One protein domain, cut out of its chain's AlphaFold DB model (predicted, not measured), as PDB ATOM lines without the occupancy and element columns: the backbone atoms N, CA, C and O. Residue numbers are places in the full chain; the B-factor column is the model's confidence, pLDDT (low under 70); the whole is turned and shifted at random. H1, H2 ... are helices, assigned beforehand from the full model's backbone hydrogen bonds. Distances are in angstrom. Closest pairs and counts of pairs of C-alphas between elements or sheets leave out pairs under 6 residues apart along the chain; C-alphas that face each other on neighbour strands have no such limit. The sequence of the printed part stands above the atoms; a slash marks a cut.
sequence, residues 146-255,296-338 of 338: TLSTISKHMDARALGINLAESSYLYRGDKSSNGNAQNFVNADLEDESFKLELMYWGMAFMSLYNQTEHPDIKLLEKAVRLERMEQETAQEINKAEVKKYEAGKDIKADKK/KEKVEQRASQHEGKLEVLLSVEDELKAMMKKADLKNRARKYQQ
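Overview. This is residues 146 to 255 and 296 to 338 of the 338 residues of an uncharacterized protein of Pontibacillus yanchengensis Y32 (UniProt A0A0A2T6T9). This is a small helical body in which H4 and H5 form a hairpin, H2 packs on H5, H6 packs on H2, and H7 crosses H5. H9 leaves the body as an arm, with residues 323 to 338 sticking out. The printed part has 153 residues with nine named helices, H1 to H9 in order, and no named strand: class all helix. It is compact, with a radius of gyration of the C-alphas of 17.3 A, and spans 58 by 40 by 29 A.

Arrangement. Begin at H1, residues 147 to 150, close to but not clearly touching H2, residues 156 to 165; their closest C-alphas, of Ile 150 and Ala 156, are 6.2 A apart. H3, residues 179 to 184, touches no helix. H4, residues 191 to 208, and the hub H5, residues 216 to 229, form a helical hairpin at a shallow tilt of 31 degrees; the closest C-alphas, of Tyr 199 and Leu 219, are 5.7 A apart. With residues 220 to 224 alone H5 touches H2, closest at the C-alphas of Asn 162 and Glu 220, 7.2 A. H6, residues 238 to 245, touches H2, closest at the C-alphas of Arg 157 and Tyr 244, 5.2 A. H7, residues 296 to 305, touches H5 at a steep tilt of 48 degrees, closest at the C-alphas of Ala 222 and Val 299, 6.4 A. H8, residues 307 to 310, only just touches H5, with 3 pairs of C-alphas within 8 A, through H5 residues 221 to 225 alone. H9, residues 316 to 335, touches no helix. Every O i to N i+4 pair is within hydrogen-bond range in H2, H3, H4, H5 and H9, but 1 of 4 in H6, beside 4 of 5 O i to N i+3 pairs, and 5 of 6 in H7; H1 and H8 are too short for one.

Along the chain. Find C-alpha 147 at (112.547, 99.063, 136.328), where H1 begins. From first to last C-alpha H4 runs 25.3 A and H5 20.0 A. H9 runs 28.4 A to C-alpha 335 at (111.408, 128.217, 167.157).

Size, cuts and confidence. The C-alphas farthest apart, of Val 184 and Gln 338, are 58.1 A apart. Residues 256 to 295 are not printed, and C-alphas 255 and 296 are 31.5 A apart across the cut. The link from H2 to H3 is long, with 13 residues. The mean pLDDT of the printed part is 72.2, and 59 residues are under 70, among them 245 to 255 and 306 to 338.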
ATOM      1  N   THR A 146     113.271  96.982 132.681       71.00
ATOM      2  CA  THR A 146     113.949  96.419 133.856       71.00
ATOM      3  C   THR A 146     113.721  97.208 135.152       71.00
ATOM      4  O   THR A 146     114.329  96.882 136.171       71.00
ATOM      5  N   LEU A 147     112.799  98.182 135.172       76.88
ATOM      6  CA  LEU A 147     112.547  99.063 136.328       76.88
ATOM      7  C   LEU A 147     112.319  98.318 137.646       76.88
ATOM      8  O   LEU A 147     112.819  98.736 138.685       76.88
ATOM      9  N   SER A 148     111.592  97.199 137.618       70.44
ATOM     10  CA  SER A 148     111.316  96.382 138.812       70.44
ATOM     11  C   SER A 148     112.563  95.712 139.396       70.44
ATOM     12  O   SER A 148     112.585  95.340 140.568       70.44
ATOM     13  N   THR A 149     113.602  95.523 138.586       72.56
ATOM     14  CA  THR A 149     114.894  94.994 139.023       72.56
ATOM     15  C   THR A 149     115.798  96.129 139.482       72.56
ATOM     16  O   THR A 149     116.394  96.005 140.548       72.56
ATOM     17  N   ILE A 150     115.849  97.232 138.727       79.81
ATOM     18  CA  ILE A 150     116.668  98.418 139.030       79.81
ATOM     19  C   ILE A 150     116.266  99.045 140.370       79.81
ATOM     20  O   ILE A 150     117.115  99.245 141.232       79.81
ATOM     21  N   SER A 151     114.964  99.260 140.588       78.88
ATOM     22  CA  SER A 151     114.411  99.862 141.818       78.88
ATOM     23  C   SER A 151     114.806  99.146 143.114       78.88
ATOM     24  O   SER A 151     114.782  99.749 144.181       78.88
ATOM     25  N   LYS A 152     115.220  97.873 143.054       74.56
ATOM     26  CA  LYS A 152     115.671  97.123 144.238       74.56
ATOM     27  C   LYS A 152     117.013  97.597 144.788       74.56
ATOM     28  O   LYS A 152     117.323  97.295 145.936       74.56
ATOM     29  N   HIS A 153     117.826  98.241 143.959       74.81
ATOM     30  CA  HIS A 153     119.220  98.534 144.280       74.81
ATOM     31  C   HIS A 153     119.696  99.892 143.772       74.81
ATOM     32  O   HIS A 153     120.858 100.206 143.971       74.81
ATOM     33  N   MET A 154     118.857 100.683 143.105       81.25
ATOM     34  CA  MET A 154     119.201 102.026 142.648       81.25
ATOM     35  C   MET A 154     117.931 102.862 142.491       81.25
ATOM     36  O   MET A 154     116.863 102.328 142.176       81.25
ATOM     37  N   ASP A 155     118.041 104.176 142.670       81.38
ATOM     38  CA  ASP A 155     116.928 105.088 142.418       81.38
ATOM     39  C   ASP A 155     116.618 105.166 140.907       81.38
ATOM     40  O   ASP A 155     117.297 105.826 140.115       81.38
ATOM     41  N   ALA A 156     115.567 104.453 140.492       81.75
ATOM     42  CA  ALA A 156     115.131 104.397 139.101       81.75
ATOM     43  C   ALA A 156     114.566 105.738 138.596       81.75
ATOM     44  O   ALA A 156     114.653 106.021 137.397       81.75
ATOM     45  N   ARG A 157     114.020 106.580 139.490       81.00
ATOM     46  CA  ARG A 157     113.515 107.921 139.154       81.00
ATOM     47  C   ARG A 157     114.686 108.841 138.833       81.00
ATOM     48  O   ARG A 157     114.688 109.447 137.763       81.00
ATOM     49  N   ALA A 158     115.689 108.889 139.706       80.56
ATOM     50  CA  ALA A 158     116.938 109.622 139.493       80.56
ATOM     51  C   ALA A 158     117.635 109.217 138.184       80.56
ATOM     52  O   ALA A 158     118.020 110.066 137.374       80.56
ATOM     53  N   LEU A 159     117.723 107.908 137.922       85.31
ATOM     54  CA  LEU A 159     118.255 107.378 136.666       85.31
ATOM     55  C   LEU A 159     117.470 107.882 135.449       85.31
ATOM     56  O   LEU A 159     118.066 108.310 134.461       85.31
ATOM     57  N   GLY A 160     116.136 107.834 135.521       83.56
ATOM     58  CA  GLY A 160     115.247 108.296 134.457       83.56
ATOM     59  C   GLY A 160     115.371 109.794 134.182       83.56
ATOM     60  O   GLY A 160     115.412 110.193 133.017       83.56
ATOM     61  N   ILE A 161     115.487 110.614 135.232       84.00
ATOM     62  CA  ILE A 161     115.704 112.065 135.123       84.00
ATOM     63  C   ILE A 161     117.043 112.344 134.440       84.00
ATOM     64  O   ILE A 161     117.077 113.047 133.431       84.00
ATOM     65  N   ASN A 162     118.132 111.738 134.918       87.50
ATOM     66  CA  ASN A 162     119.453 111.954 134.331       87.50
ATOM     67  C   ASN A 162     119.551 111.470 132.887       87.50
ATOM     68  O   ASN A 162     120.245 112.091 132.084       87.50
ATOM     69  N   LEU A 163     118.850 110.388 132.540       87.06
ATOM     70  CA  LEU A 163     118.755 109.934 131.159       87.06
ATOM     71  C   LEU A 163     118.048 110.982 130.288       87.06
ATOM     72  O   LEU A 163     118.537 111.316 129.211       87.06
ATOM     73  N   ALA A 164     116.905 111.495 130.752       82.56
ATOM     74  CA  ALA A 164     116.077 112.468 130.036       82.56
ATOM     75  C   ALA A 164     116.738 113.848 129.879       82.56
ATOM     76  O   ALA A 164     116.431 114.561 128.929       82.56
ATOM     77  N   GLU A 165     117.652 114.212 130.771       85.31
ATOM     78  CA  GLU A 165     118.371 115.489 130.714       85.31
ATOM     79  C   GLU A 165     119.715 115.407 129.974       85.31
ATOM     80  O   GLU A 165     120.249 116.445 129.591       85.31
ATOM     81  N   SER A 166     120.272 114.206 129.769       86.31
ATOM     82  CA  SER A 166     121.592 114.051 129.147       86.31
ATOM     83  C   SER A 166     121.615 114.575 127.707       86.31
ATOM     84  O   SER A 166     120.785 114.195 126.874       86.31
ATOM     85  N   SER A 167     122.620 115.400 127.411       85.94
ATOM     86  CA  SER A 167     122.917 115.959 126.086       85.94
ATOM     87  C   SER A 167     123.806 115.051 125.223       85.94
ATOM     88  O   SER A 167     123.992 115.328 124.036       85.94
ATOM     89  N   TYR A 168     124.327 113.958 125.792       86.38
ATOM     90  CA  TYR A 168     125.272 113.043 125.138       86.38
ATOM     91  C   TYR A 168     124.666 111.665 124.851       86.38
ATOM     92  O   TYR A 168     125.021 111.012 123.870       86.38
ATOM     93  N   LEU A 169     123.710 111.204 125.665       85.06
ATOM     94  CA  LEU A 169     123.096 109.894 125.460       85.06
ATOM     95  C   LEU A 169     121.953 109.931 124.449       85.06
ATOM     96  O   LEU A 169     120.962 110.642 124.618       85.06
ATOM     97  N   TYR A 170     122.051 109.091 123.419       82.06
ATOM     98  CA  TYR A 170     120.954 108.881 122.483       82.06
ATOM     99  C   TYR A 170     119.848 108.023 123.114       82.06
ATOM    100  O   TYR A 170     120.079 106.892 123.549       82.06
ATOM    101  N   ARG A 171     118.620 108.551 123.138       75.12
ATOM    102  CA  ARG A 171     117.456 107.915 123.776       75.12
ATOM    103  C   ARG A 171     116.469 107.293 122.794       75.12
ATOM    104  O   ARG A 171     115.508 106.652 123.226       75.12
ATOM    105  N   GLY A 172     116.654 107.505 121.491       67.88
ATOM    106  CA  GLY A 172     115.672 107.093 120.485       67.88
ATOM    107  C   GLY A 172     114.393 107.938 120.500       67.88
ATOM    108  O   GLY A 172     113.325 107.440 120.154       67.88
ATOM    109  N   ASP A 173     114.476 109.193 120.948       69.44
ATOM    110  CA  ASP A 173     113.418 110.200 120.808       69.44
ATOM    111  C   ASP A 173     113.924 111.452 120.078       69.44
ATOM    112  O   ASP A 173     115.131 111.674 119.966       69.44
ATOM    113  N   LYS A 174     112.987 112.283 119.597       71.19
ATOM    114  CA  LYS A 174     113.291 113.522 118.862       71.19
ATOM    115  C   LYS A 174     114.168 114.483 119.675       71.19
ATOM    116  O   LYS A 174     115.024 115.135 119.091       71.19
ATOM    117  N   SER A 175     113.986 114.537 120.998       71.81
ATOM    118  CA  SER A 175     114.785 115.387 121.896       71.81
ATOM    119  C   SER A 175     116.246 114.952 122.025       71.81
ATOM    120  O   SER A 175     117.104 115.779 122.295       71.81
ATOM    121  N   SER A 176     116.539 113.671 121.802       73.75
ATOM    122  CA  SER A 176     117.901 113.132 121.820       73.75
ATOM    123  C   SER A 176     118.596 113.171 120.457       73.75
ATOM    124  O   SER A 176     119.709 112.659 120.313       73.75
ATOM    125  N   ASN A 177     117.947 113.731 119.430       76.00
ATOM    126  CA  ASN A 177     118.560 113.863 118.116       76.00
ATOM    127  C   ASN A 177     119.759 114.821 118.197       76.00
ATOM    128  O   ASN A 177     119.643 115.917 118.735       76.00
ATOM    129  N   GLY A 178     120.912 114.399 117.679       78.44
ATOM    130  CA  GLY A 178     122.177 115.128 117.829       78.44
ATOM    131  C   GLY A 178     123.004 114.734 119.059       78.44
ATOM    132  O   GLY A 178     124.211 114.943 119.030       78.44
ATOM    133  N   ASN A 179     122.435 114.056 120.067       83.88
ATOM    134  CA  ASN A 179     123.190 113.644 121.262       83.88
ATOM    135  C   ASN A 179     124.379 112.729 120.922       83.88
ATOM    136  O   ASN A 179     125.468 112.894 121.461       83.88
ATOM    137  N   ALA A 180     124.204 111.810 119.965       81.94
ATOM    138  CA  ALA A 180     125.294 110.955 119.490       81.94
ATOM    139  C   ALA A 180     126.437 111.766 118.852       81.94
ATOM    140  O   ALA A 180     127.605 111.438 119.041       81.94
ATOM    141  N   GLN A 181     126.113 112.842 118.131       78.50
ATOM    142  CA  GLN A 181     127.121 113.729 117.555       78.50
ATOM    143  C   GLN A 181     127.776 114.598 118.633       78.50
ATOM    144  O   GLN A 181     128.985 114.792 118.584       78.50
ATOM    145  N   ASN A 182     127.015 115.062 119.629       83.25
ATOM    146  CA  ASN A 182     127.559 115.765 120.792       83.25
ATOM    147  C   ASN A 182     128.562 114.892 121.545       83.25
ATOM    148  O   ASN A 182     129.612 115.387 121.920       83.25
ATOM    149  N   PHE A 183     128.277 113.595 121.714       85.50
ATOM    150  CA  PHE A 183     129.213 112.638 122.305       85.50
ATOM    151  C   PHE A 183     130.497 112.488 121.477       85.50
ATOM    152  O   PHE A 183     131.585 112.502 122.036       85.50
ATOM    153  N   VAL A 184     130.391 112.376 120.148       81.38
ATOM    154  CA  VAL A 184     131.565 112.285 119.255       81.38
ATOM    155  C   VAL A 184     132.389 113.574 119.259       81.38
ATOM    156  O   VAL A 184     133.610 113.523 119.150       81.38
ATOM    157  N   ASN A 185     131.724 114.721 119.375       80.19
ATOM    158  CA  ASN A 185     132.356 116.038 119.399       80.19
ATOM    159  C   ASN A 185     132.842 116.447 120.797       80.19
ATOM    160  O   ASN A 185     133.444 117.512 120.925       80.19
ATOM    161  N   ALA A 186     132.534 115.663 121.830       82.75
ATOM    162  CA  ALA A 186     132.885 115.997 123.196       82.75
ATOM    163  C   ALA A 186     134.387 115.817 123.425       82.75
ATOM    164  O   ALA A 186     135.002 114.862 122.946       82.75
ATOM    165  N   ASP A 187     134.962 116.742 124.186       79.69
ATOM    166  CA  ASP A 187     136.361 116.700 124.586       79.69
ATOM    167  C   ASP A 187     136.468 116.124 126.000       79.69
ATOM    168  O   ASP A 187     135.704 116.490 126.891       79.69
ATOM    169  N   LEU A 188     137.438 115.239 126.222       77.31
ATOM    170  CA  LEU A 188     137.748 114.734 127.557       77.31
ATOM    171  C   LEU A 188     138.304 115.831 128.469       77.31
ATOM    172  O   LEU A 188     138.282 115.659 129.684       77.31
ATOM    173  N   GLU A 189     138.771 116.955 127.928       78.38
ATOM    174  CA  GLU A 189     139.162 118.110 128.736       78.38
ATOM    175  C   GLU A 189     137.960 118.867 129.331       78.38
ATOM    176  O   GLU A 189     138.118 119.516 130.364       78.38
ATOM    177  N   ASP A 190     136.750 118.718 128.777       78.00
ATOM    178  CA  ASP A 190     135.527 119.314 129.327       78.00
ATOM    179  C   ASP A 190     135.099 118.618 130.630       78.00
ATOM    180  O   ASP A 190     134.717 117.445 130.653       78.00
ATOM    181  N   GLU A 191     135.134 119.360 131.738       78.75
ATOM    182  CA  GLU A 191     134.748 118.873 133.065       78.75
ATOM    183  C   GLU A 191     133.284 118.409 133.135       78.75
ATOM    184  O   GLU A 191     132.975 117.451 133.846       78.75
ATOM    185  N   SER A 192     132.379 119.012 132.361       82.31
ATOM    186  CA  SER A 192     130.970 118.594 132.306       82.31
ATOM    187  C   SER A 192     130.816 117.233 131.647       82.31
ATOM    188  O   SER A 192     130.146 116.338 132.175       82.31
ATOM    189  N   PHE A 193     131.531 117.025 130.542       85.12
ATOM    190  CA  PHE A 193     131.573 115.733 129.879       85.12
ATOM    191  C   PHE A 193     132.240 114.662 130.753       85.12
ATOM    192  O   PHE A 193     131.723 113.544 130.851       85.12
ATOM    193  N   LYS A 194     133.327 114.996 131.466       84.44
ATOM    194  CA  LYS A 194     133.942 114.091 132.452       84.44
ATOM    195  C   LYS A 194     132.940 113.670 133.531       84.44
ATOM    196  O   LYS A 194     132.839 112.478 133.827       84.44
ATOM    197  N   LEU A 195     132.180 114.609 134.097       86.31
ATOM    198  CA  LEU A 195     131.174 114.318 135.124       86.31
ATOM    199  C   LEU A 195     130.053 113.416 134.598       86.31
ATOM    200  O   LEU A 195     129.654 112.474 135.287       86.31
ATOM    201  N   GLU A 196     129.582 113.648 133.372       87.88
ATOM    202  CA  GLU A 196     128.618 112.770 132.696       87.88
ATOM    203  C   GLU A 196     129.169 111.351 132.523       87.88
ATOM    204  O   GLU A 196     128.508 110.379 132.899       87.88
ATOM    205  N   LEU A 197     130.400 111.209 132.023       86.56
ATOM    206  CA  LEU A 197     131.054 109.907 131.876       86.56
ATOM    207  C   LEU A 197     131.215 109.191 133.220       86.56
ATOM    208  O   LEU A 197     130.968 107.988 133.313       86.56
ATOM    209  N   MET A 198     131.590 109.922 134.270       87.06
ATOM    210  CA  MET A 198     131.716 109.375 135.618       87.06
ATOM    211  C   MET A 198     130.378 108.875 136.159       87.06
ATOM    212  O   MET A 198     130.305 107.756 136.673       87.06
ATOM    213  N   TYR A 199     129.315 109.673 136.029       91.19
ATOM    214  CA  TYR A 199     127.979 109.280 136.465       91.19
ATOM    215  C   TYR A 199     127.490 108.041 135.708       91.19
ATOM    216  O   TYR A 199     127.080 107.068 136.340       91.19
ATOM    217  N   TRP A 200     127.586 108.022 134.375       89.56
ATOM    218  CA  TRP A 200     127.111 106.888 133.578       89.56
ATOM    219  C   TRP A 200     127.961 105.634 133.743       89.56
ATOM    220  O   TRP A 200     127.408 104.535 133.776       89.56
ATOM    221  N   GLY A 201     129.276 105.775 133.920       86.00
ATOM    222  CA  GLY A 201     130.155 104.664 134.278       86.00
ATOM    223  C   GLY A 201     129.786 104.067 135.637       86.00
ATOM    224  O   GLY A 201     129.667 102.849 135.774       86.00
ATOM    225  N   MET A 202     129.520 104.913 136.635       86.38
ATOM    226  CA  MET A 202     129.106 104.468 137.966       86.38
ATOM    227  C   MET A 202     127.701 103.851 137.966       86.38
ATOM    228  O   MET A 202     127.485 102.829 138.620       86.38
ATOM    229  N   ALA A 203     126.765 104.414 137.201       87.00
ATOM    230  CA  ALA A 203     125.436 103.847 137.001       87.00
ATOM    231  C   ALA A 203     125.518 102.478 136.314       87.00
ATOM    232  O   ALA A 203     124.891 101.527 136.772       87.00
ATOM    233  N   PHE A 204     126.346 102.339 135.273       85.31
ATOM    234  CA  PHE A 204     126.586 101.058 134.607       85.31
ATOM    235  C   PHE A 204     127.128 100.006 135.578       85.31
ATOM    236  O   PHE A 204     126.570  98.914 135.667       85.31
ATOM    237  N   MET A 205     128.166 100.341 136.351       82.88
ATOM    238  CA  MET A 205     128.737  99.416 137.334       82.88
ATOM    239  C   MET A 205     127.738  99.064 138.441       82.88
ATOM    240  O   MET A 205     127.692  97.914 138.874       82.88
ATOM    241  N   SER A 206     126.903 100.016 138.864       82.00
ATOM    242  CA  SER A 206     125.858  99.780 139.868       82.00
ATOM    243  C   SER A 206     124.779  98.824 139.352       82.00
ATOM    244  O   SER A 206     124.366  97.914 140.068       82.00
ATOM    245  N   LEU A 207     124.372  98.975 138.086       81.88
ATOM    246  CA  LEU A 207     123.430  98.075 137.415       81.88
ATOM    247  C   LEU A 207     124.029  96.679 137.197       81.88
ATOM    248  O   LEU A 207     123.352  95.676 137.420       81.88
ATOM    249  N   TYR A 208     125.298  96.606 136.787       82.31
ATOM    250  CA  TYR A 208     126.006  95.346 136.559       82.31
ATOM    251  C   TYR A 208     126.176  94.546 137.858       82.31
ATOM    252  O   TYR A 208     125.871  93.356 137.903       82.31
ATOM    253  N   ASN A 209     126.586  95.221 138.935       80.12
ATOM    254  CA  ASN A 209     126.789  94.618 140.254       80.12
ATOM    255  C   ASN A 209     125.502  94.517 141.091       80.12
ATOM    256  O   ASN A 209     125.541  94.003 142.209       80.12
ATOM    257  N   GLN A 210     124.374  95.026 140.586       80.06
ATOM    258  CA  GLN A 210     123.081  95.068 141.280       80.06
ATOM    259  C   GLN A 210     123.163  95.714 142.676       80.06
ATOM    260  O   GLN A 210     122.502  95.272 143.616       80.06
ATOM    261  N   THR A 211     124.008  96.738 142.828       80.38
ATOM    262  CA  THR A 211     124.278  97.425 144.100       80.38
ATOM    263  C   THR A 211     124.547  98.907 143.845       80.38
ATOM    264  O   THR A 211     125.382  99.232 143.006       80.38
ATOM    265  N   GLU A 212     123.874  99.806 144.576       76.25
ATOM    266  CA  GLU A 212     124.092 101.258 144.469       76.25
ATOM    267  C   GLU A 212     125.505 101.639 144.926       76.25
ATOM    268  O   GLU A 212     125.893 101.351 146.063       76.25
ATOM    269  N   HIS A 213     126.266 102.339 144.082       81.75
ATOM    270  CA  HIS A 213     127.505 102.962 144.538       81.75
ATOM    271  C   HIS A 213     127.191 104.129 145.501       81.75
ATOM    272  O   HIS A 213     126.348 104.968 145.176       81.75
ATOM    273  N   PRO A 214     127.875 104.258 146.654       81.25
ATOM    274  CA  PRO A 214     127.553 105.270 147.670       81.25
ATOM    275  C   PRO A 214     127.606 106.715 147.152       81.25
ATOM    276  O   PRO A 214     126.814 107.555 147.578       81.25
ATOM    277  N   ASP A 215     128.505 106.999 146.208       81.38
ATOM    278  CA  ASP A 215     128.685 108.343 145.646       81.38
ATOM    279  C   ASP A 215     127.761 108.661 144.457       81.38
ATOM    280  O   ASP A 215     127.781 109.788 143.958       81.38
ATOM    281  N   ILE A 216     126.918 107.723 144.004       82.44
ATOM    282  CA  ILE A 216     126.106 107.932 142.792       82.44
ATOM    283  C   ILE A 216     125.133 109.107 142.946       82.44
ATOM    284  O   ILE A 216     124.956 109.886 142.015       82.44
ATOM    285  N   LYS A 217     124.580 109.301 144.151       80.56
ATOM    286  CA  LYS A 217     123.669 110.414 144.473       80.56
ATOM    287  C   LYS A 217     124.375 111.765 144.483       80.56
ATOM    288  O   LYS A 217     123.760 112.790 144.201       80.56
ATOM    289  N   LEU A 218     125.657 111.780 144.847       82.50
ATOM    290  CA  LEU A 218     126.467 112.995 144.809       82.50
ATOM    291  C   LEU A 218     126.788 113.357 143.356       82.50
ATOM    292  O   LEU A 218     126.616 114.509 142.963       82.50
ATOM    293  N   LEU A 219     127.183 112.361 142.557       84.06
ATOM    294  CA  LEU A 219     127.471 112.528 141.134       84.06
ATOM    295  C   LEU A 219     126.240 112.936 140.327       84.06
ATOM    296  O   LEU A 219     126.337 113.847 139.513       84.06
ATOM    297  N   GLU A 220     125.078 112.345 140.603       85.00
ATOM    298  CA  GLU A 220     123.799 112.774 140.031       85.00
ATOM    299  C   GLU A 220     123.586 114.280 140.227       85.00
ATOM    300  O   GLU A 220     123.307 115.008 139.274       85.00
ATOM    301  N   LYS A 221     123.724 114.768 141.466       81.31
ATOM    302  CA  LYS A 221     123.498 116.185 141.772       81.31
ATOM    303  C   LYS A 221     124.524 117.076 141.084       81.31
ATOM    304  O   LYS A 221     124.148 118.128 140.574       81.31
ATOM    305  N   ALA A 222     125.788 116.656 141.064       83.50
ATOM    306  CA  ALA A 222     126.865 117.390 140.414       83.50
ATOM    307  C   ALA A 222     126.621 117.535 138.904       83.50
ATOM    308  O   ALA A 222     126.690 118.644 138.385       83.50
ATOM    309  N   VAL A 223     126.244 116.451 138.221       87.31
ATOM    310  CA  VAL A 223     125.932 116.470 136.783       87.31
ATOM    311  C   VAL A 223     124.742 117.379 136.487       87.31
ATOM    312  O   VAL A 223     124.803 118.202 135.578       87.31
ATOM    313  N   ARG A 224     123.655 117.283 137.263       84.19
ATOM    314  CA  ARG A 224     122.472 118.134 137.043       84.19
ATOM    315  C   ARG A 224     122.762 119.614 137.293       84.19
ATOM    316  O   ARG A 224     122.248 120.456 136.561       84.19
ATOM    317  N   LEU A 225     123.581 119.933 138.297       82.19
ATOM    318  CA  LEU A 225     124.072 121.293 138.534       82.19
ATOM    319  C   LEU A 225     124.862 121.822 137.343       82.19
ATOM    320  O   LEU A 225     124.556 122.906 136.855       82.19
ATOM    321  N   GLU A 226     125.801 121.031 136.836       83.62
ATOM    322  CA  GLU A 226     126.630 121.433 135.703       83.62
ATOM    323  C   GLU A 226     125.784 121.670 134.441       83.62
ATOM    324  O   GLU A 226     125.911 122.710 133.799       83.62
ATOM    325  N   ARG A 227     124.813 120.791 134.151       83.69
ATOM    326  CA  ARG A 227     123.856 120.982 133.044       83.69
ATOM    327  C   ARG A 227     123.039 122.269 133.176       83.69
ATOM    328  O   ARG A 227     122.738 122.918 132.176       83.69
ATOM    329  N   MET A 228     122.627 122.625 134.394       80.69
ATOM    330  CA  MET A 228     121.857 123.850 134.630       80.69
ATOM    331  C   MET A 228     122.712 125.108 134.500       80.69
ATOM    332  O   MET A 228     122.221 126.108 133.983       80.69
ATOM    333  N   GLU A 229     123.955 125.073 134.971       80.31
ATOM    334  CA  GLU A 229     124.870 126.216 134.905       80.31
ATOM    335  C   GLU A 229     125.400 126.462 133.490       80.31
ATOM    336  O   GLU A 229     125.614 127.610 133.111       80.31
ATOM    337  N   GLN A 230     125.543 125.406 132.690       78.81
ATOM    338  CA  GLN A 230     125.934 125.493 131.282       78.81
ATOM    339  C   GLN A 230     124.748 125.699 130.328       78.81
ATOM    340  O   GLN A 230     124.941 125.727 129.117       78.81
ATOM    341  N   GLU A 231     123.521 125.802 130.851       74.62
ATOM    342  CA  GLU A 231     122.283 125.906 130.061       74.62
ATOM    343  C   GLU A 231     122.089 124.755 129.045       74.62
ATOM    344  O   GLU A 231     121.364 124.882 128.060       74.62
ATOM    345  N   THR A 232     122.706 123.595 129.298       72.62
ATOM    346  CA  THR A 232     122.594 122.379 128.472       72.62
ATOM    347  C   THR A 232     121.525 121.411 128.979       72.62
ATOM    348  O   THR A 232     121.249 120.396 128.333       72.62
ATOM    349  N   ALA A 233     120.896 121.718 130.118       70.56
ATOM    350  CA  ALA A 233     119.787 120.948 130.665       70.56
ATOM    351  C   ALA A 233     118.612 120.901 129.677       70.56
ATOM    352  O   ALA A 233     117.945 121.904 129.423       70.56
ATOM    353  N   GLN A 234     118.338 119.713 129.135       73.56
ATOM    354  CA  GLN A 234     117.180 119.510 128.269       73.56
ATOM    355  C   GLN A 234     115.871 119.587 129.066       73.56
ATOM    356  O   GLN A 234     115.810 119.195 130.235       73.56
ATOM    357  N   GLU A 235     114.797 120.057 128.420       69.62
ATOM    358  CA  GLU A 235     113.472 120.086 129.039       69.62
ATOM    359  C   GLU A 235     113.009 118.679 129.434       69.62
ATOM    360  O   GLU A 235     112.943 117.747 128.626       69.62
ATOM    361  N   ILE A 236     112.641 118.538 130.706       72.44
ATOM    362  CA  ILE A 236     112.205 117.263 131.260       72.44
ATOM    363  C   ILE A 236     110.772 116.977 130.814       72.44
ATOM    364  O   ILE A 236     109.820 117.650 131.222       72.44
ATOM    365  N   ASN A 237     110.582 115.881 130.084       70.06
ATOM    366  CA  ASN A 237     109.250 115.337 129.854       70.06
ATOM    367  C   ASN A 237     108.723 114.667 131.139       70.06
ATOM    368  O   ASN A 237     108.955 113.484 131.389       70.06
ATOM    369  N   LYS A 238     107.990 115.422 131.967       69.19
ATOM    370  CA  LYS A 238     107.466 114.941 133.261       69.19
ATOM    371  C   LYS A 238     106.587 113.691 133.139       69.19
ATOM    372  O   LYS A 238     106.661 112.809 133.992       69.19
ATOM    373  N   ALA A 239     105.767 113.589 132.089       64.88
ATOM    374  CA  ALA A 239     104.909 112.423 131.857       64.88
ATOM    375  C   ALA A 239     105.730 111.158 131.564       64.88
ATOM    376  O   ALA A 239     105.363 110.050 131.952       64.88
ATOM    377  N   GLU A 240     106.866 111.329 130.896       66.56
ATOM    378  CA  GLU A 240     107.806 110.258 130.619       66.56
ATOM    379  C   GLU A 240     108.587 109.838 131.871       66.56
ATOM    380  O   GLU A 240     108.722 108.639 132.113       66.56
ATOM    381  N   VAL A 241     109.026 110.796 132.695       71.06
ATOM    382  CA  VAL A 241     109.741 110.522 133.954       71.06
ATOM    383  C   VAL A 241     108.865 109.760 134.955       71.06
ATOM    384  O   VAL A 241     109.347 108.818 135.577       71.06
ATOM    385  N   LYS A 242     107.561 110.054 135.040       69.38
ATOM    386  CA  LYS A 242     106.609 109.286 135.876       69.38
ATOM    387  C   LYS A 242     106.617 107.782 135.602       69.38
ATOM    388  O   LYS A 242     106.362 106.980 136.496       69.38
ATOM    389  N   LYS A 243     106.930 107.363 134.373       69.62
ATOM    390  CA  LYS A 243     106.992 105.933 134.027       69.62
ATOM    391  C   LYS A 243     108.157 105.221 134.715       69.62
ATOM    392  O   LYS A 243     108.080 104.012 134.883       69.62
ATOM    393  N   TYR A 244     109.195 105.954 135.121       70.75
ATOM    394  CA  TYR A 244     110.325 105.427 135.888       70.75
ATOM    395  C   TYR A 244     109.995 105.275 137.381       70.75
ATOM    396  O   TYR A 244     110.595 104.435 138.041       70.75
ATOM    397  N   GLU A 245     108.996 106.007 137.890       67.88
ATOM    398  CA  GLU A 245     108.453 105.827 139.249       67.88
ATOM    399  C   GLU A 245     107.535 104.602 139.354       67.88
ATOM    400  O   GLU A 245     107.403 104.000 140.412       67.88
ATOM    401  N   ALA A 246     106.904 104.204 138.245       58.75
ATOM    402  CA  ALA A 246     105.952 103.093 138.191       58.75
ATOM    403  C   ALA A 246     106.599 101.694 138.288       58.75
ATOM    404  O   ALA A 246     105.898 100.679 138.199       58.75
ATOM    405  N   GLY A 247     107.922 101.611 138.473       51.38
ATOM    406  CA  GLY A 247     108.569 100.380 138.901       51.38
ATOM    407  C   GLY A 247     108.046 100.032 140.286       51.38
ATOM    408  O   GLY A 247     108.532 100.585 141.257       51.38
ATOM    409  N   LYS A 248     107.015  99.178 140.364       41.06
ATOM    410  CA  LYS A 248     106.418  98.725 141.629       41.06
ATOM    411  C   LYS A 248     107.532  98.471 142.642       41.06
ATOM    412  O   LYS A 248     108.309  97.538 142.435       41.06
ATOM    413  N   ASP A 249     107.553  99.253 143.717       35.59
ATOM    414  CA  ASP A 249     108.308  98.941 144.924       35.59
ATOM    415  C   ASP A 249     107.812  97.584 145.433       35.59
ATOM    416  O   ASP A 249     106.867  97.468 146.217       35.59
ATOM    417  N   ILE A 250     108.423  96.506 144.948       36.03
ATOM    418  CA  ILE A 250     108.382  95.244 145.659       36.03
ATOM    419  C   ILE A 250     109.274  95.507 146.860       36.03
ATOM    420  O   ILE A 250     110.494  95.580 146.707       36.03
ATOM    421  N   LYS A 251     108.656  95.681 148.039       38.19
ATOM    422  CA  LYS A 251     109.360  95.606 149.326       38.19
ATOM    423  C   LYS A 251     110.420  94.520 149.208       38.19
ATOM    424  O   LYS A 251     110.098  93.409 148.785       38.19
ATOM    425  N   ALA A 252     111.668  94.859 149.510       40.62
ATOM    426  CA  ALA A 252     112.787  93.937 149.446       40.62
ATOM    427  C   ALA A 252     112.572  92.766 150.425       40.62
ATOM    428  O   ALA A 252     113.111  92.750 151.523       40.62
ATOM    429  N   ASP A 253     111.786  91.768 150.022       37.69
ATOM    430  CA  ASP A 253     111.479  90.580 150.825       37.69
ATOM    431  C   ASP A 253     112.477  89.446 150.586       37.69
ATOM    432  O   ASP A 253     112.253  88.290 150.940       37.69
ATOM    433  N   LYS A 254     113.645  89.767 150.034       44.25
ATOM    434  CA  LYS A 254     114.795  88.876 150.111       44.25
ATOM    435  C   LYS A 254     115.939  89.657 150.711       44.25
ATOM    436  O   LYS A 254     116.571  90.461 150.032       44.25
ATOM    437  N   LYS A 255     116.203  89.392 151.996       47.91
ATOM    438  CA  LYS A 255     117.516  89.673 152.577       47.91
ATOM    439  C   LYS A 255     118.564  89.156 151.580       47.91
ATOM    440  O   LYS A 255     118.364  88.048 151.063       47.91
ATOM    441  N   LYS A 296     132.449 118.056 148.428       69.44
ATOM    442  CA  LYS A 296     131.082 117.899 148.932       69.44
ATOM    443  C   LYS A 296     130.497 119.230 149.389       69.44
ATOM    444  O   LYS A 296     129.337 119.502 149.094       69.44
ATOM    445  N   GLU A 297     131.300 120.074 150.034       68.06
ATOM    446  CA  GLU A 297     130.845 121.372 150.535       68.06
ATOM    447  C   GLU A 297     130.488 122.306 149.377       68.06
ATOM    448  O   GLU A 297     129.443 122.962 149.392       68.06
ATOM    449  N   LYS A 298     131.304 122.309 148.318       71.12
ATOM    450  CA  LYS A 298     131.049 123.106 147.115       71.12
ATOM    451  C   LYS A 298     129.789 122.650 146.374       71.12
ATOM    452  O   LYS A 298     129.012 123.490 145.914       71.12
ATOM    453  N   VAL A 299     129.568 121.338 146.263       63.84
ATOM    454  CA  VAL A 299     128.367 120.776 145.619       63.84
ATOM    455  C   VAL A 299     127.113 121.086 146.436       63.84
ATOM    456  O   VAL A 299     126.102 121.484 145.864       63.84
ATOM    457  N   GLU A 300     127.166 120.973 147.764       69.19
ATOM    458  CA  GLU A 300     126.036 121.300 148.643       69.19
ATOM    459  C   GLU A 300     125.689 122.796 148.617       69.19
ATOM    460  O   GLU A 300     124.510 123.157 148.546       69.19
ATOM    461  N   GLN A 301     126.696 123.674 148.583       70.62
ATOM    462  CA  GLN A 301     126.481 125.115 148.433       70.62
ATOM    463  C   GLN A 301     125.833 125.461 147.087       70.62
ATOM    464  O   GLN A 301     124.819 126.162 147.071       70.62
ATOM    465  N   ARG A 302     126.348 124.941 145.964       67.56
ATOM    466  CA  ARG A 302     125.744 125.147 144.630       67.56
ATOM    467  C   ARG A 302     124.330 124.561 144.557       67.56
ATOM    468  O   ARG A 302     123.416 125.208 144.050       67.56
ATOM    469  N   ALA A 303     124.107 123.387 145.155       64.31
ATOM    470  CA  ALA A 303     122.790 122.756 145.228       64.31
ATOM    471  C   ALA A 303     121.753 123.627 145.947       64.31
ATOM    472  O   ALA A 303     120.611 123.701 145.500       64.31
ATOM    473  N   SER A 304     122.147 124.330 147.013       66.31
ATOM    474  CA  SER A 304     121.244 125.230 147.741       66.31
ATOM    475  C   SER A 304     120.747 126.411 146.892       66.31
ATOM    476  O   SER A 304     119.617 126.862 147.065       66.31
ATOM    477  N   GLN A 305     121.544 126.874 145.921       70.25
ATOM    478  CA  GLN A 305     121.174 127.977 145.024       70.25
ATOM    479  C   GLN A 305     120.166 127.547 143.946       70.25
ATOM    480  O   GLN A 305     119.356 128.355 143.491       70.25
ATOM    481  N   HIS A 306     120.173 126.263 143.574       61.84
ATOM    482  CA  HIS A 306     119.311 125.683 142.538       61.84
ATOM    483  C   HIS A 306     118.277 124.684 143.081       61.84
ATOM    484  O   HIS A 306     117.694 123.921 142.309       61.84
ATOM    485  N   GLU A 307     117.997 124.702 144.387       59.31
ATOM    486  CA  GLU A 307     117.182 123.695 145.085       59.31
ATOM    487  C   GLU A 307     115.817 123.458 144.411       59.31
ATOM    488  O   GLU A 307     115.413 122.317 144.197       59.31
ATOM    489  N   GLY A 308     115.140 124.528 143.975       56.12
ATOM    490  CA  GLY A 308     113.841 124.438 143.296       56.12
ATOM    491  C   GLY A 308     113.877 123.852 141.878       56.12
ATOM    492  O   GLY A 308     112.851 123.374 141.408       56.12
ATOM    493  N   LYS A 309     115.028 123.882 141.195       59.16
ATOM    494  CA  LYS A 309     115.216 123.257 139.872       59.16
ATOM    495  C   LYS A 309     115.744 121.820 139.993       59.16
ATOM    496  O   LYS A 309     115.437 120.974 139.155       59.16
ATOM    497  N   LEU A 310     116.497 121.533 141.058       54.72
ATOM    498  CA  LEU A 310     116.955 120.183 141.391       54.72
ATOM    499  C   LEU A 310     115.802 119.288 141.859       54.72
ATOM    500  O   LEU A 310     115.749 118.121 141.465       54.72
ATOM    501  N   GLU A 311     114.856 119.810 142.646       62.72
ATOM    502  CA  GLU A 311     113.624 119.090 142.991       62.72
ATOM    503  C   GLU A 311     112.672 119.032 141.787       62.72
ATOM    504  O   GLU A 311     111.831 119.904 141.570       62.72
ATOM    505  N   VAL A 312     112.774 117.966 140.991       58.09
ATOM    506  CA  VAL A 312     111.806 117.689 139.922       58.09
ATOM    507  C   VAL A 312     110.543 117.122 140.554       58.09
ATOM    508  O   VAL A 312     110.466 115.926 140.835       58.09
ATOM    509  N   LEU A 313     109.553 117.980 140.788       62.44
ATOM    510  CA  LEU A 313     108.254 117.588 141.333       62.44
ATOM    511  C   LEU A 313     107.371 117.033 140.205       62.44
ATOM    512  O   LEU A 313     107.120 117.701 139.192       62.44
ATOM    513  N   LEU A 314     106.963 115.773 140.365       54.94
ATOM    514  CA  LEU A 314     106.248 115.009 139.341       54.94
ATOM    515  C   LEU A 314     104.745 114.925 139.633       54.94
ATOM    516  O   LEU A 314     103.950 114.843 138.695       54.94
ATOM    517  N   SER A 315     104.325 114.989 140.897       53.62
ATOM    518  CA  SER A 315     102.920 114.894 141.313       53.62
ATOM    519  C   SER A 315     102.503 116.054 142.224       53.62
ATOM    520  O   SER A 315     103.334 116.658 142.897       53.62
ATOM    521  N   VAL A 316     101.196 116.330 142.283       52.28
ATOM    522  CA  VAL A 316     100.620 117.317 143.219       52.28
ATOM    523  C   VAL A 316     100.882 116.907 144.674       52.28
ATOM    524  O   VAL A 316     101.096 117.751 145.538       52.28
ATOM    525  N   GLU A 317     100.930 115.603 144.959       53.38
ATOM    526  CA  GLU A 317     101.288 115.083 146.283       53.38
ATOM    527  C   GLU A 317     102.764 115.326 146.631       53.38
ATOM    528  O   GLU A 317     103.070 115.673 147.773       53.38
ATOM    529  N   ASP A 318     103.675 115.184 145.665       56.34
ATOM    530  CA  ASP A 318     105.092 115.530 145.827       56.34
ATOM    531  C   ASP A 318     105.254 117.035 146.062       56.34
ATOM    532  O   ASP A 318     106.015 117.444 146.939       56.34
ATOM    533  N   GLU A 319     104.498 117.860 145.331       53.41
ATOM    534  CA  GLU A 319     104.461 119.311 145.525       53.41
ATOM    535  C   GLU A 319     103.966 119.679 146.927       53.41
ATOM    536  O   GLU A 319     104.604 120.474 147.620       53.41
ATOM    537  N   LEU A 320     102.886 119.049 147.395       51.94
ATOM    538  CA  LEU A 320     102.359 119.245 148.745       51.94
ATOM    539  C   LEU A 320     103.355 118.790 149.819       51.94
ATOM    540  O   LEU A 320     103.598 119.532 150.770       51.94
ATOM    541  N   LYS A 321     103.996 117.622 149.667       62.41
ATOM    542  CA  LYS A 321     105.033 117.139 150.600       62.41
ATOM    543  C   LYS A 321     106.236 118.078 150.650       62.41
ATOM    544  O   LYS A 321     106.726 118.376 151.742       62.41
ATOM    545  N   ALA A 322     106.698 118.570 149.502       64.06
ATOM    546  CA  ALA A 322     107.792 119.531 149.430       64.06
ATOM    547  C   ALA A 322     107.412 120.861 150.104       64.06
ATOM    548  O   ALA A 322     108.189 121.398 150.900       64.06
ATOM    549  N   MET A 323     106.193 121.362 149.873       64.06
ATOM    550  CA  MET A 323     105.670 122.554 150.552       64.06
ATOM    551  C   MET A 323     105.569 122.360 152.069       64.06
ATOM    552  O   MET A 323     105.990 123.241 152.821       64.06
ATOM    553  N   MET A 324     105.080 121.206 152.535       65.50
ATOM    554  CA  MET A 324     105.000 120.880 153.963       65.50
ATOM    555  C   MET A 324     106.387 120.813 154.605       65.50
ATOM    556  O   MET A 324     106.601 121.401 155.662       65.50
ATOM    557  N   LYS A 325     107.364 120.182 153.944       69.94
ATOM    558  CA  LYS A 325     108.748 120.103 154.431       69.94
ATOM    559  C   LYS A 325     109.404 121.486 154.524       69.94
ATOM    560  O   LYS A 325     110.063 121.785 155.521       69.94
ATOM    561  N   LYS A 326     109.177 122.360 153.533       67.19
ATOM    562  CA  LYS A 326     109.628 123.766 153.562       67.19
ATOM    563  C   LYS A 326     108.947 124.562 154.679       67.19
ATOM    564  O   LYS A 326     109.611 125.338 155.368       67.19
ATOM    565  N   ALA A 327     107.650 124.353 154.903       64.75
ATOM    566  CA  ALA A 327     106.912 124.979 155.999       64.75
ATOM    567  C   ALA A 327     107.425 124.522 157.378       64.75
ATOM    568  O   ALA A 327     107.625 125.355 158.264       64.75
ATOM    569  N   ASP A 328     107.721 123.233 157.543       66.12
ATOM    570  CA  ASP A 328     108.275 122.664 158.774       66.12
ATOM    571  C   ASP A 328     109.682 123.178 159.082       66.12
ATOM    572  O   ASP A 328     109.966 123.548 160.224       66.12
ATOM    573  N   LEU A 329     110.557 123.264 158.077       66.31
ATOM    574  CA  LEU A 329     111.887 123.864 158.225       66.31
ATOM    575  C   LEU A 329     111.792 125.335 158.647       66.31
ATOM    576  O   LEU A 329     112.483 125.759 159.575       66.31
ATOM    577  N   LYS A 330     110.877 126.097 158.038       67.12
ATOM    578  CA  LYS A 330     110.623 127.503 158.387       67.12
ATOM    579  C   LYS A 330     110.070 127.659 159.808       67.12
ATOM    580  O   LYS A 330     110.456 128.585 160.520       67.12
ATOM    581  N   ASN A 331     109.204 126.748 160.246       66.81
ATOM    582  CA  ASN A 331     108.658 126.734 161.604       66.81
ATOM    583  C   ASN A 331     109.699 126.321 162.653       66.81
ATOM    584  O   ASN A 331     109.734 126.904 163.737       66.81
ATOM    585  N   ARG A 332     110.581 125.366 162.336       65.62
ATOM    586  CA  ARG A 332     111.720 125.008 163.194       65.62
ATOM    587  C   ARG A 332     112.694 126.174 163.324       65.62
ATOM    588  O   ARG A 332     113.024 126.534 164.444       65.62
ATOM    589  N   ALA A 333     113.069 126.823 162.222       61.91
ATOM    590  CA  ALA A 333     113.947 127.995 162.249       61.91
ATOM    591  C   ALA A 333     113.380 129.141 163.112       61.91
ATOM    592  O   ALA A 333     114.118 129.757 163.873       61.91
ATOM    593  N   ARG A 334     112.059 129.371 163.073       60.47
ATOM    594  CA  ARG A 334     111.380 130.352 163.940       60.47
ATOM    595  C   ARG A 334     111.412 129.986 165.425       60.47
ATOM    596  O   ARG A 334     111.544 130.878 166.252       60.47
ATOM    597  N   LYS A 335     111.315 128.698 165.766       60.47
ATOM    598  CA  LYS A 335     111.408 128.217 167.157       60.47
ATOM    599  C   LYS A 335     112.803 128.349 167.769       60.47
ATOM    600  O   LYS A 335     112.897 128.355 168.984       60.47
ATOM    601  N   TYR A 336     113.858 128.431 166.959       55.81
ATOM    602  CA  TYR A 336     115.231 128.652 167.437       55.81
ATOM    603  C   TYR A 336     115.613 130.141 167.534       55.81
ATOM    604  O   TYR A 336     116.712 130.458 167.976       55.81
ATOM    605  N   GLN A 337     114.731 131.049 167.102       50.41
ATOM    606  CA  GLN A 337     114.906 132.506 167.204       50.41
ATOM    607  C   GLN A 337     114.062 133.144 168.324       50.41
ATOM    608  O   GLN A 337     114.139 134.355 168.526       50.41
ATOM    609  N   GLN A 338     113.261 132.338 169.028       44.38
ATOM    610  CA  GLN A 338     112.589 132.669 170.288       44.38
ATOM    611  C   GLN A 338     113.303 131.941 171.419       44.38
ATOM    612  O   GLN A 338     113.375 132.529 172.519       44.38
TER     613      GLN A 338